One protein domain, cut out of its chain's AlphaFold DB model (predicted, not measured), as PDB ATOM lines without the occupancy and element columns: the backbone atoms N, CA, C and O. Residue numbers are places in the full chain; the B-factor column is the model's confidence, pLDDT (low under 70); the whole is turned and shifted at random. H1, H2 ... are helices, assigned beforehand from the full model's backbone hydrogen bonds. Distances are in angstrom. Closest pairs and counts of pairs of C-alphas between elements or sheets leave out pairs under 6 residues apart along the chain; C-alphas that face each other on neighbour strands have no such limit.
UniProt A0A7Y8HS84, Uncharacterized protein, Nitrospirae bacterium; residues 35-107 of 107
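What this domain is: This is residues 35 to 107 of the 107 residues of an uncharacterized protein of Nitrospirae bacterium (UniProt A0A7Y8HS84). A long helical hairpin, H1 and H2, spreads into a narrow V toward its free-standing link, with the short helix H3 packed across the start of H1 at the opposite end. The printed part has 73 residues with three named helices, H1, H2 and H3 in chain order, and no named strand: all helix. It is loose, with a radius of gyration of the C-alphas of 15.6 A, and a rod of 52 by 18 by 14 A.

Where its parts are: H1, residues 39 to 61, begins at C-alpha (136.392, 96.948, 87.536) and measures 33.3 A. H2, residues 71 to 91, measures 30.7 A. H3, residues 95 to 101, ends at C-alpha (130.926, 99.509, 78.194).

How they stand to each other: H1 and H2 touch, closest at the C-alphas of Gly 46 and Gly 88, 3.8 A, opposite ways at a shallow tilt of 34 degrees, only just short of steep. H1 touches H3 with residues 41 to 45 alone, closest at the C-alphas of Ala 41 and Val 98, 5.5 A. H2 and H3 are close but not clearly touching. In H1, H2 and H3 every O i to N i+4 pair is within hydrogen-bond range.

The domain as a whole: The printed part has no cut. Confidence is under 70 at residues 61 to 72 and 106 to 107.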
ATOM      1  N   SER A  35     143.440  91.217  79.655       85.12
ATOM      2  CA  SER A  35     144.535  92.185  79.830       85.12
ATOM      3  C   SER A  35     144.428  92.995  81.129       85.12
ATOM      4  O   SER A  35     145.428  93.520  81.608       85.12
ATOM      5  N   ALA A  36     143.233  93.084  81.725       85.69
ATOM      6  CA  ALA A  36     142.974  93.803  82.968       85.69
ATOM      7  C   ALA A  36     141.741  93.242  83.704       85.69
ATOM      8  O   ALA A  36     140.982  92.438  83.164       85.69
ATOM      9  N   LEU A  37     141.512  93.704  84.939       82.94
ATOM     10  CA  LEU A  37     140.347  93.327  85.757       82.94
ATOM     11  C   LEU A  37     139.059  94.102  85.420       82.94
ATOM     12  O   LEU A  37     138.002  93.766  85.946       82.94
ATOM     13  N   TYR A  38     139.133  95.162  84.606       86.81
ATOM     14  CA  TYR A  38     137.993  95.964  84.125       86.81
ATOM     15  C   TYR A  38     136.931  96.349  85.180       86.81
ATOM     16  O   TYR A  38     135.748  96.458  84.869       86.81
ATOM     17  N   ARG A  39     137.330  96.614  86.437       85.81
ATOM     18  CA  ARG A  39     136.392  96.948  87.536       85.81
ATOM     19  C   ARG A  39     135.497  98.150  87.216       85.81
ATOM     20  O   ARG A  39     134.342  98.187  87.631       85.81
ATOM     21  N   GLU A  40     136.013  99.102  86.439       89.06
ATOM     22  CA  GLU A  40     135.268 100.263  85.933       89.06
ATOM     23  C   GLU A  40     134.003  99.878  85.150       89.06
ATOM     24  O   GLU A  40     132.989 100.565  85.271       89.06
ATOM     25  N   ALA A  41     134.023  98.772  84.397       90.56
ATOM     26  CA  ALA A  41     132.864  98.307  83.634       90.56
ATOM     27  C   ALA A  41     131.697  97.918  84.554       90.56
ATOM     28  O   ALA A  41     130.546  98.235  84.255       90.56
ATOM     29  N   GLY A  42     131.997  97.316  85.711       92.50
ATOM     30  CA  GLY A  42     131.015  97.023  86.756       92.50
ATOM     31  C   GLY A  42     130.364  98.292  87.305       92.50
ATOM     32  O   GLY A  42     129.139  98.384  87.345       92.50
ATOM     33  N   TYR A  43     131.164  99.305  87.656       93.56
ATOM     34  CA  TYR A  43     130.651 100.585  88.167       93.56
ATOM     35  C   TYR A  43     129.766 101.303  87.145       93.56
ATOM     36  O   TYR A  43     128.671 101.743  87.489       93.56
ATOM     37  N   ARG A  44     130.200 101.366  85.881       93.81
ATOM     38  CA  ARG A  44     129.431 101.999  84.800       93.81
ATOM     39  C   ARG A  44     128.121 101.270  84.526       93.81
ATOM     40  O   ARG A  44     127.081 101.912  84.438       93.81
ATOM     41  N   THR A  45     128.155  99.941  84.437       95.62
ATOM     42  CA  THR A  45     126.947  99.139  84.184       95.62
ATOM     43  C   THR A  45     125.965  99.252  85.348       95.62
ATOM     44  O   THR A  45     124.783  99.497  85.123       95.62
ATOM     45  N   GLY A  46     126.450  99.163  86.591       96.44
ATOM     46  CA  GLY A  46     125.634  99.405  87.782       96.44
ATOM     47  C   GLY A  46     124.965 100.777  87.754       96.44
ATOM     48  O   GLY A  46     123.764 100.883  87.984       96.44
ATOM     49  N   PHE A  47     125.720 101.823  87.414       96.62
ATOM     50  CA  PHE A  47     125.196 103.185  87.329       96.62
ATOM     51  C   PHE A  47     124.126 103.344  86.238       96.62
ATOM     52  O   PHE A  47     123.074 103.919  86.503       96.62
ATOM     53  N   ILE A  48     124.345 102.779  85.045       96.50
ATOM     54  CA  ILE A  48     123.355 102.784  83.955       96.50
ATOM     55  C   ILE A  48     122.051 102.119  84.410       96.50
ATOM     56  O   ILE A  48     120.980 102.694  84.236       96.50
ATOM     57  N   PHE A  49     122.126 100.942  85.036       97.38
ATOM     58  CA  PHE A  49     120.940 100.235  85.527       97.38
ATOM     59  C   PHE A  49     120.207 101.018  86.619       97.38
ATOM     60  O   PHE A  49     118.986 101.133  86.569       97.38
ATOM     61  N   ALA A  50     120.942 101.595  87.571       97.12
ATOM     62  CA  ALA A  50     120.372 102.421  88.630       97.12
ATOM     63  C   ALA A  50     119.603 103.624  88.060       97.12
ATOM     64  O   ALA A  50     118.461 103.866  88.449       97.12
ATOM     65  N   LEU A  51     120.203 104.336  87.098       97.06
ATOM     66  CA  LEU A  51     119.569 105.473  86.434       97.06
ATOM     67  C   LEU A  51     118.351 105.063  85.608       97.06
ATOM     68  O   LEU A  51     117.332 105.743  85.668       97.06
ATOM     69  N   LEU A  52     118.429 103.955  84.865       96.38
ATOM     70  CA  LEU A  52     117.301 103.451  84.081       96.38
ATOM     71  C   LEU A  52     116.128 103.055  84.980       96.38
ATOM     72  O   LEU A  52     114.990 103.412  84.688       96.38
ATOM     73  N   THR A  53     116.393 102.356  86.087       94.88
ATOM     74  CA  THR A  53     115.359 102.007  87.068       94.88
ATOM     75  C   THR A  53     114.751 103.250  87.700       94.88
ATOM     76  O   THR A  53     113.530 103.344  87.766       94.88
ATOM     77  N   LEU A  54     115.574 104.215  88.121       93.06
ATOM     78  CA  LEU A  54     115.085 105.467  88.689       93.06
ATOM     79  C   LEU A  54     114.197 106.223  87.691       93.06
ATOM     80  O   LEU A  54     113.080 106.601  88.030       93.06
ATOM     81  N   ALA A  55     114.663 106.397  86.453       92.88
ATOM     82  CA  ALA A  55     113.913 107.077  85.403       92.88
ATOM     83  C   ALA A  55     112.587 106.368  85.102       92.88
ATOM     84  O   ALA A  55     111.555 107.026  84.980       92.88
ATOM     85  N   LEU A  56     112.592 105.034  85.029       90.88
ATOM     86  CA  LEU A  56     111.391 104.244  84.780       90.88
ATOM     87  C   LEU A  56     110.381 104.381  85.924       90.88
ATOM     88  O   LEU A  56     109.211 104.646  85.665       90.88
ATOM     89  N   LEU A  57     110.826 104.237  87.176       87.19
ATOM     90  CA  LEU A  57     109.952 104.336  88.346       87.19
ATOM     91  C   LEU A  57     109.326 105.729  88.467       87.19
ATOM     92  O   LEU A  57     108.115 105.815  88.636       87.19
ATOM     93  N   LEU A  58     110.108 106.796  88.281       85.12
ATOM     94  CA  LEU A  58     109.594 108.173  88.296       85.12
ATOM     95  C   LEU A  58     108.651 108.465  87.116       85.12
ATOM     96  O   LEU A  58     107.694 109.220  87.252       85.12
ATOM     97  N   THR A  59     108.890 107.857  85.950       83.88
ATOM     98  CA  THR A  59     108.000 108.012  84.786       83.88
ATOM     99  C   THR A  59     106.672 107.281  84.998       83.88
ATOM    100  O   THR A  59     105.623 107.790  84.613       83.88
ATOM    101  N   ILE A  60     106.696 106.095  85.614       78.56
ATOM    102  CA  ILE A  60     105.488 105.315  85.926       78.56
ATOM    103  C   ILE A  60     104.710 105.942  87.087       78.56
ATOM    104  O   ILE A  60     103.482 105.894  87.075       78.56
ATOM    105  N   GLU A  61     105.392 106.575  88.047       67.00
ATOM    106  CA  GLU A  61     104.770 107.283  89.172       67.00
ATOM    107  C   GLU A  61     103.735 108.312  88.693       67.00
ATOM    108  O   GLU A  61     102.639 108.365  89.246       67.00
ATOM    109  N   ILE A  62     104.008 109.014  87.585       61.75
ATOM    110  CA  ILE A  62     103.074 109.957  86.938       61.75
ATOM    111  C   ILE A  62     101.723 109.297  86.585       61.75
ATOM    112  O   ILE A  62     100.686 109.955  86.631       61.75
ATOM    113  N   TYR A  63     101.710 107.995  86.279       59.50
ATOM    114  CA  TYR A  63     100.508 107.231  85.922       59.50
ATOM    115  C   TYR A  63      99.876 106.469  87.105       59.50
ATOM    116  O   TYR A  63      98.762 105.966  86.973       59.50
ATOM    117  N   TRP A  64     100.556 106.384  88.254       53.75
ATOM    118  CA  TRP A  64     100.142 105.628  89.453       53.75
ATOM    119  C   TRP A  64      99.718 106.526  90.637       53.75
ATOM    120  O   TRP A  64      99.567 106.050  91.763       53.75
ATOM    121  N   LEU A  65      99.481 107.821  90.381       53.12
ATOM    122  CA  LEU A  65      99.249 108.904  91.355       53.12
ATOM    123  C   LEU A  65      98.071 108.727  92.344       53.12
ATOM    124  O   LEU A  65      97.865 109.587  93.199       53.12
ATOM    125  N   SER A  66      97.286 107.650  92.268       55.88
ATOM    126  CA  SER A  66      96.277 107.320  93.287       55.88
ATOM    127  C   SER A  66      96.884 106.737  94.574       55.88
ATOM    128  O   SER A  66      96.223 106.751  95.612       55.88
ATOM    129  N   TRP A  67      98.141 106.278  94.551       56.94
ATOM    130  CA  TRP A  67      98.918 105.912  95.743       56.94
ATOM    131  C   TRP A  67      99.828 107.079  96.143       56.94
ATOM    132  O   TRP A  67     100.973 107.167  95.712       56.94
ATOM    133  N   GLY A  68      99.297 108.006  96.942       55.44
ATOM    134  CA  GLY A  68      99.997 109.218  97.374       55.44
ATOM    135  C   GLY A  68     101.367 108.977  98.028       55.44
ATOM    136  O   GLY A  68     101.711 107.875  98.454       55.44
ATOM    137  N   TRP A  69     102.150 110.054  98.117       59.75
ATOM    138  CA  TRP A  69     103.516 110.104  98.649       59.75
ATOM    139  C   TRP A  69     103.581 109.686 100.133       59.75
ATOM    140  O   TRP A  69     103.622 110.513 101.041       59.75
ATOM    141  N   HIS A  70     103.577 108.384 100.412       60.62
ATOM    142  CA  HIS A  70     103.836 107.836 101.741       60.62
ATOM    143  C   HIS A  70     105.335 107.563 101.888       60.62
ATOM    144  O   HIS A  70     105.966 107.057 100.966       60.62
ATOM    145  N   ALA A  71     105.925 107.854 103.051       57.88
ATOM    146  CA  ALA A  71     107.359 107.649 103.306       57.88
ATOM    147  C   ALA A  71     107.850 106.211 102.999       57.88
ATOM    148  O   ALA A  71     109.017 106.015 102.665       57.88
ATOM    149  N   GLY A  72     106.952 105.215 103.029       62.97
ATOM    150  CA  GLY A  72     107.231 103.849 102.574       62.97
ATOM    151  C   GLY A  72     107.590 103.746 101.084       62.97
ATOM    152  O   GLY A  72     108.467 102.961 100.730       62.97
ATOM    153  N   ASN A  73     107.002 104.575 100.217       73.81
ATOM    154  CA  ASN A  73     107.259 104.568  98.773       73.81
ATOM    155  C   ASN A  73     108.680 105.053  98.447       73.81
ATOM    156  O   ASN A  73     109.344 104.480  97.587       73.81
ATOM    157  N   ALA A  74     109.189 106.040  99.192       78.81
ATOM    158  CA  ALA A  74     110.563 106.520  99.034       78.81
ATOM    159  C   ALA A  74     111.599 105.447  99.418       78.81
ATOM    160  O   ALA A  74     112.616 105.291  98.741       78.81
ATOM    161  N   GLY A  75     111.322 104.666 100.470       85.38
ATOM    162  CA  GLY A  75     112.159 103.529 100.864       85.38
ATOM    163  C   GLY A  75     112.205 102.436  99.793       85.38
ATOM    164  O   GLY A  75     113.284 101.948  99.460       85.38
ATOM    165  N   TRP A  76     111.054 102.101  99.202       84.94
ATOM    166  CA  TRP A  76     110.970 101.130  98.106       84.94
ATOM    167  C   TRP A  76     111.684 101.595  96.841       84.94
ATOM    168  O   TRP A  76     112.376 100.799  96.209       84.94
ATOM    169  N   LEU A  77     111.566 102.877  96.497       87.88
ATOM    170  CA  LEU A  77     112.265 103.465  95.359       87.88
ATOM    171  C   LEU A  77     113.782 103.392  95.557       87.88
ATOM    172  O   LEU A  77     114.494 102.899  94.680       87.88
ATOM    173  N   LEU A  78     114.279 103.799  96.729       90.62
ATOM    174  CA  LEU A  78     115.700 103.692  97.057       90.62
ATOM    175  C   LEU A  78     116.181 102.238  96.986       90.62
ATOM    176  O   LEU A  78     117.211 101.958  96.371       90.62
ATOM    177  N   LEU A  79     115.427 101.311  97.579       93.56
ATOM    178  CA  LEU A  79     115.766  99.891  97.576       93.56
ATOM    179  C   LEU A  79     115.818  99.331  96.151       93.56
ATOM    180  O   LEU A  79     116.784  98.653  95.808       93.56
ATOM    181  N   ALA A  80     114.840  99.659  95.305       93.69
ATOM    182  CA  ALA A  80     114.823  99.236  93.910       93.69
ATOM    183  C   ALA A  80     116.055  99.748  93.147       93.69
ATOM    184  O   ALA A  80     116.711  98.974  92.453       93.69
ATOM    185  N   VAL A  81     116.432 101.018  93.327       95.81
ATOM    186  CA  VAL A  81     117.616 101.606  92.677       95.81
ATOM    187  C   VAL A  81     118.913 100.941  93.151       95.81
ATOM    188  O   VAL A  81     119.773 100.618  92.329       95.81
ATOM    189  N   VAL A  82     119.057 100.688  94.457       97.44
ATOM    190  CA  VAL A  82     120.239 100.015  95.029       97.44
ATOM    191  C   VAL A  82     120.346  98.567  94.542       97.44
ATOM    192  O   VAL A  82     121.434  98.119  94.171       97.44
ATOM    193  N   VAL A  83     119.228  97.838  94.489       97.81
ATOM    194  CA  VAL A  83     119.188  96.469  93.955       97.81
ATOM    195  C   VAL A  83     119.553  96.466  92.471       97.81
ATOM    196  O   VAL A  83     120.420  95.691  92.062       97.81
ATOM    197  N   SER A  84     118.984  97.374  91.674       97.25
ATOM    198  CA  SER A  84     119.326  97.523  90.256       97.25
ATOM    199  C   SER A  84     120.800  97.850  90.035       97.25
ATOM    200  O   SER A  84     121.424  97.272  89.143       97.25
ATOM    201  N   TYR A  85     121.390  98.711  90.869       97.81
ATOM    202  CA  TYR A  85     122.827  98.971  90.841       97.81
ATOM    203  C   TYR A  85     123.638  97.690  91.071       97.81
ATOM    204  O   TYR A  85     124.569  97.407  90.315       97.81
ATOM    205  N   GLY A  86     123.274  96.892  92.081       97.00
ATOM    206  CA  GLY A  86     123.925  95.615  92.381       97.00
ATOM    207  C   GLY A  86     123.830  94.610  91.228       97.00
ATOM    208  O   GLY A  86     124.831  93.983  90.869       97.00
ATOM    209  N   ILE A  87     122.658  94.512  90.594       96.75
ATOM    210  CA  ILE A  87     122.439  93.670  89.409       96.75
ATOM    211  C   ILE A  87     123.307  94.152  88.241       96.75
ATOM    212  O   ILE A  87     124.011  93.348  87.631       96.75
ATOM    213  N   GLY A  88     123.326  95.457  87.954       96.00
ATOM    214  CA  GLY A  88     124.155  96.022  86.886       96.00
ATOM    215  C   GLY A  88     125.656  95.839  87.140       96.00
ATOM    216  O   GLY A  88     126.399  95.484  86.228       96.00
ATOM    217  N   GLN A  89     126.109  95.988  88.387       95.75
ATOM    218  CA  GLN A  89     127.480  95.678  88.816       95.75
ATOM    219  C   GLN A  89     127.861  94.226  88.527       95.75
ATOM    220  O   GLN A  89     128.953  93.952  88.022       95.75
ATOM    221  N   TRP A  90     126.963  93.293  88.845       94.94
ATOM    222  CA  TRP A  90     127.173  91.872  88.601       94.94
ATOM    223  C   TRP A  90     127.200  91.550  87.100       94.94
ATOM    224  O   TRP A  90     128.128  90.882  86.640       94.94
ATOM    225  N   LEU A  91     126.265  92.104  86.318       93.81
ATOM    226  CA  LEU A  91     126.237  91.976  84.855       93.81
ATOM    227  C   LEU A  91     127.490  92.558  84.191       93.81
ATOM    228  O   LEU A  91     127.990  91.996  83.218       93.81
ATOM    229  N   GLY A  92     128.054  93.628  84.752       91.31
ATOM    230  CA  GLY A  92     129.307  94.231  84.296       91.31
ATOM    231  C   GLY A  92     130.546  93.338  84.440       91.31
ATOM    232  O   GLY A  92     131.625  93.753  84.031       91.31
ATOM    233  N   ARG A  93     130.424  92.118  84.987       89.38
ATOM    234  CA  ARG A  93     131.484  91.089  84.975       89.38
ATOM    235  C   ARG A  93     131.429  90.178  83.747       89.38
ATOM    236  O   ARG A  93     132.382  89.446  83.490       89.38
ATOM    237  N   VAL A  94     130.330  90.198  82.994       91.25
ATOM    238  CA  VAL A  94     130.160  89.361  81.803       91.25
ATOM    239  C   VAL A  94     131.023  89.925  80.662       91.25
ATOM    240  O   VAL A  94     130.892  91.109  80.346       91.25
ATOM    241  N   PRO A  95     131.862  89.114  79.982       87.62
ATOM    242  CA  PRO A  95     132.799  89.607  78.964       87.62
ATOM    243  C   PRO A  95     132.145  90.414  77.835       87.62
ATOM    244  O   PRO A  95     132.724  91.378  77.339       87.62
ATOM    245  N   MET A  96     130.922  90.044  77.443       88.62
ATOM    246  CA  MET A  96     130.145  90.767  76.433       88.62
ATOM    247  C   MET A  96     129.785  92.189  76.889       88.62
ATOM    248  O   MET A  96     129.905  93.131  76.109       88.62
ATOM    249  N   VAL A  97     129.401  92.358  78.158       89.56
ATOM    250  CA  VAL A  97     129.034  93.658  78.739       89.56
ATOM    251  C   VAL A  97     130.278  94.516  78.956       89.56
ATOM    252  O   VAL A  97     130.285  95.688  78.583       89.56
ATOM    253  N   VAL A  98     131.367  93.922  79.459       89.69
ATOM    254  CA  VAL A  98     132.666  94.606  79.584       89.69
ATOM    255  C   VAL A  98     133.105  95.171  78.236       89.69
ATOM    256  O   VAL A  98     133.541  96.319  78.169       89.69
ATOM    257  N   ARG A  99     132.933  94.400  77.155       87.25
ATOM    258  CA  ARG A  99     133.261  94.829  75.792       87.25
ATOM    259  C   ARG A  99     132.392  95.968  75.263       87.25
ATOM    260  O   ARG A  99     132.870  96.762  74.463       87.25
ATOM    261  N   LEU A 100     131.136  96.045  75.685       88.56
ATOM    262  CA  LEU A 100     130.224  97.104  75.257       88.56
ATOM    263  C   LEU A 100     130.494  98.426  75.995       88.56
ATOM    264  O   LEU A 100     130.355  99.496  75.413       88.56
ATOM    265  N   VAL A 101     130.868  98.351  77.278       87.38
ATOM    266  CA  VAL A 101     130.926  99.509  78.194       87.38
ATOM    267  C   VAL A 101     132.357 100.046  78.406       87.38
ATOM    268  O   VAL A 101     132.558 101.152  78.922       87.38
ATOM    269  N   THR A 102     133.379  99.288  78.005       86.31
ATOM    270  CA  THR A 102     134.785  99.721  78.073       86.31
ATOM    271  C   THR A 102     135.203 100.378  76.754       86.31
ATOM    272  O   THR A 102     134.898  99.863  75.682       86.31
ATOM    273  N   SER A 103     135.908 101.516  76.828       78.06
ATOM    274  CA  SER A 103     136.444 102.196  75.635       78.06
ATOM    275  C   SER A 103     137.438 101.298  74.898       78.06
ATOM    276  O   SER A 103     138.217 100.591  75.539       78.06
ATOM    277  N   ARG A 104     137.452 101.387  73.563       71.44
ATOM    278  CA  ARG A 104     138.410 100.671  72.709       71.44
ATOM    279  C   ARG A 104     139.860 101.051  73.002       71.44
ATOM    280  O   ARG A 104     140.716 100.195  72.868       71.44
ATOM    281  N   ASP A 105     140.118 102.269  73.482       70.00
ATOM    282  CA  ASP A 105     141.479 102.727  73.813       70.00
ATOM    283  C   ASP A 105     142.076 102.033  75.046       70.00
ATOM    284  O   ASP A 105     143.265 102.162  75.321       70.00
ATOM    285  N   ARG A 106     141.244 101.342  75.838       63.56
ATOM    286  CA  ARG A 106     141.666 100.619  77.049       63.56
ATOM    287  C   ARG A 106     141.636  99.096  76.888       63.56
ATOM    288  O   ARG A 106     141.847  98.401  77.882       63.56
ATOM    289  N   MET A 107     141.313  98.597  75.694       59.78
ATOM    290  CA  MET A 107     141.335  97.169  75.354       59.78
ATOM    291  C   MET A 107     142.610  96.817  74.610       59.78
ATOM    292  O   MET A 107     143.156  95.738  74.933       59.78
TER     293      MET A 107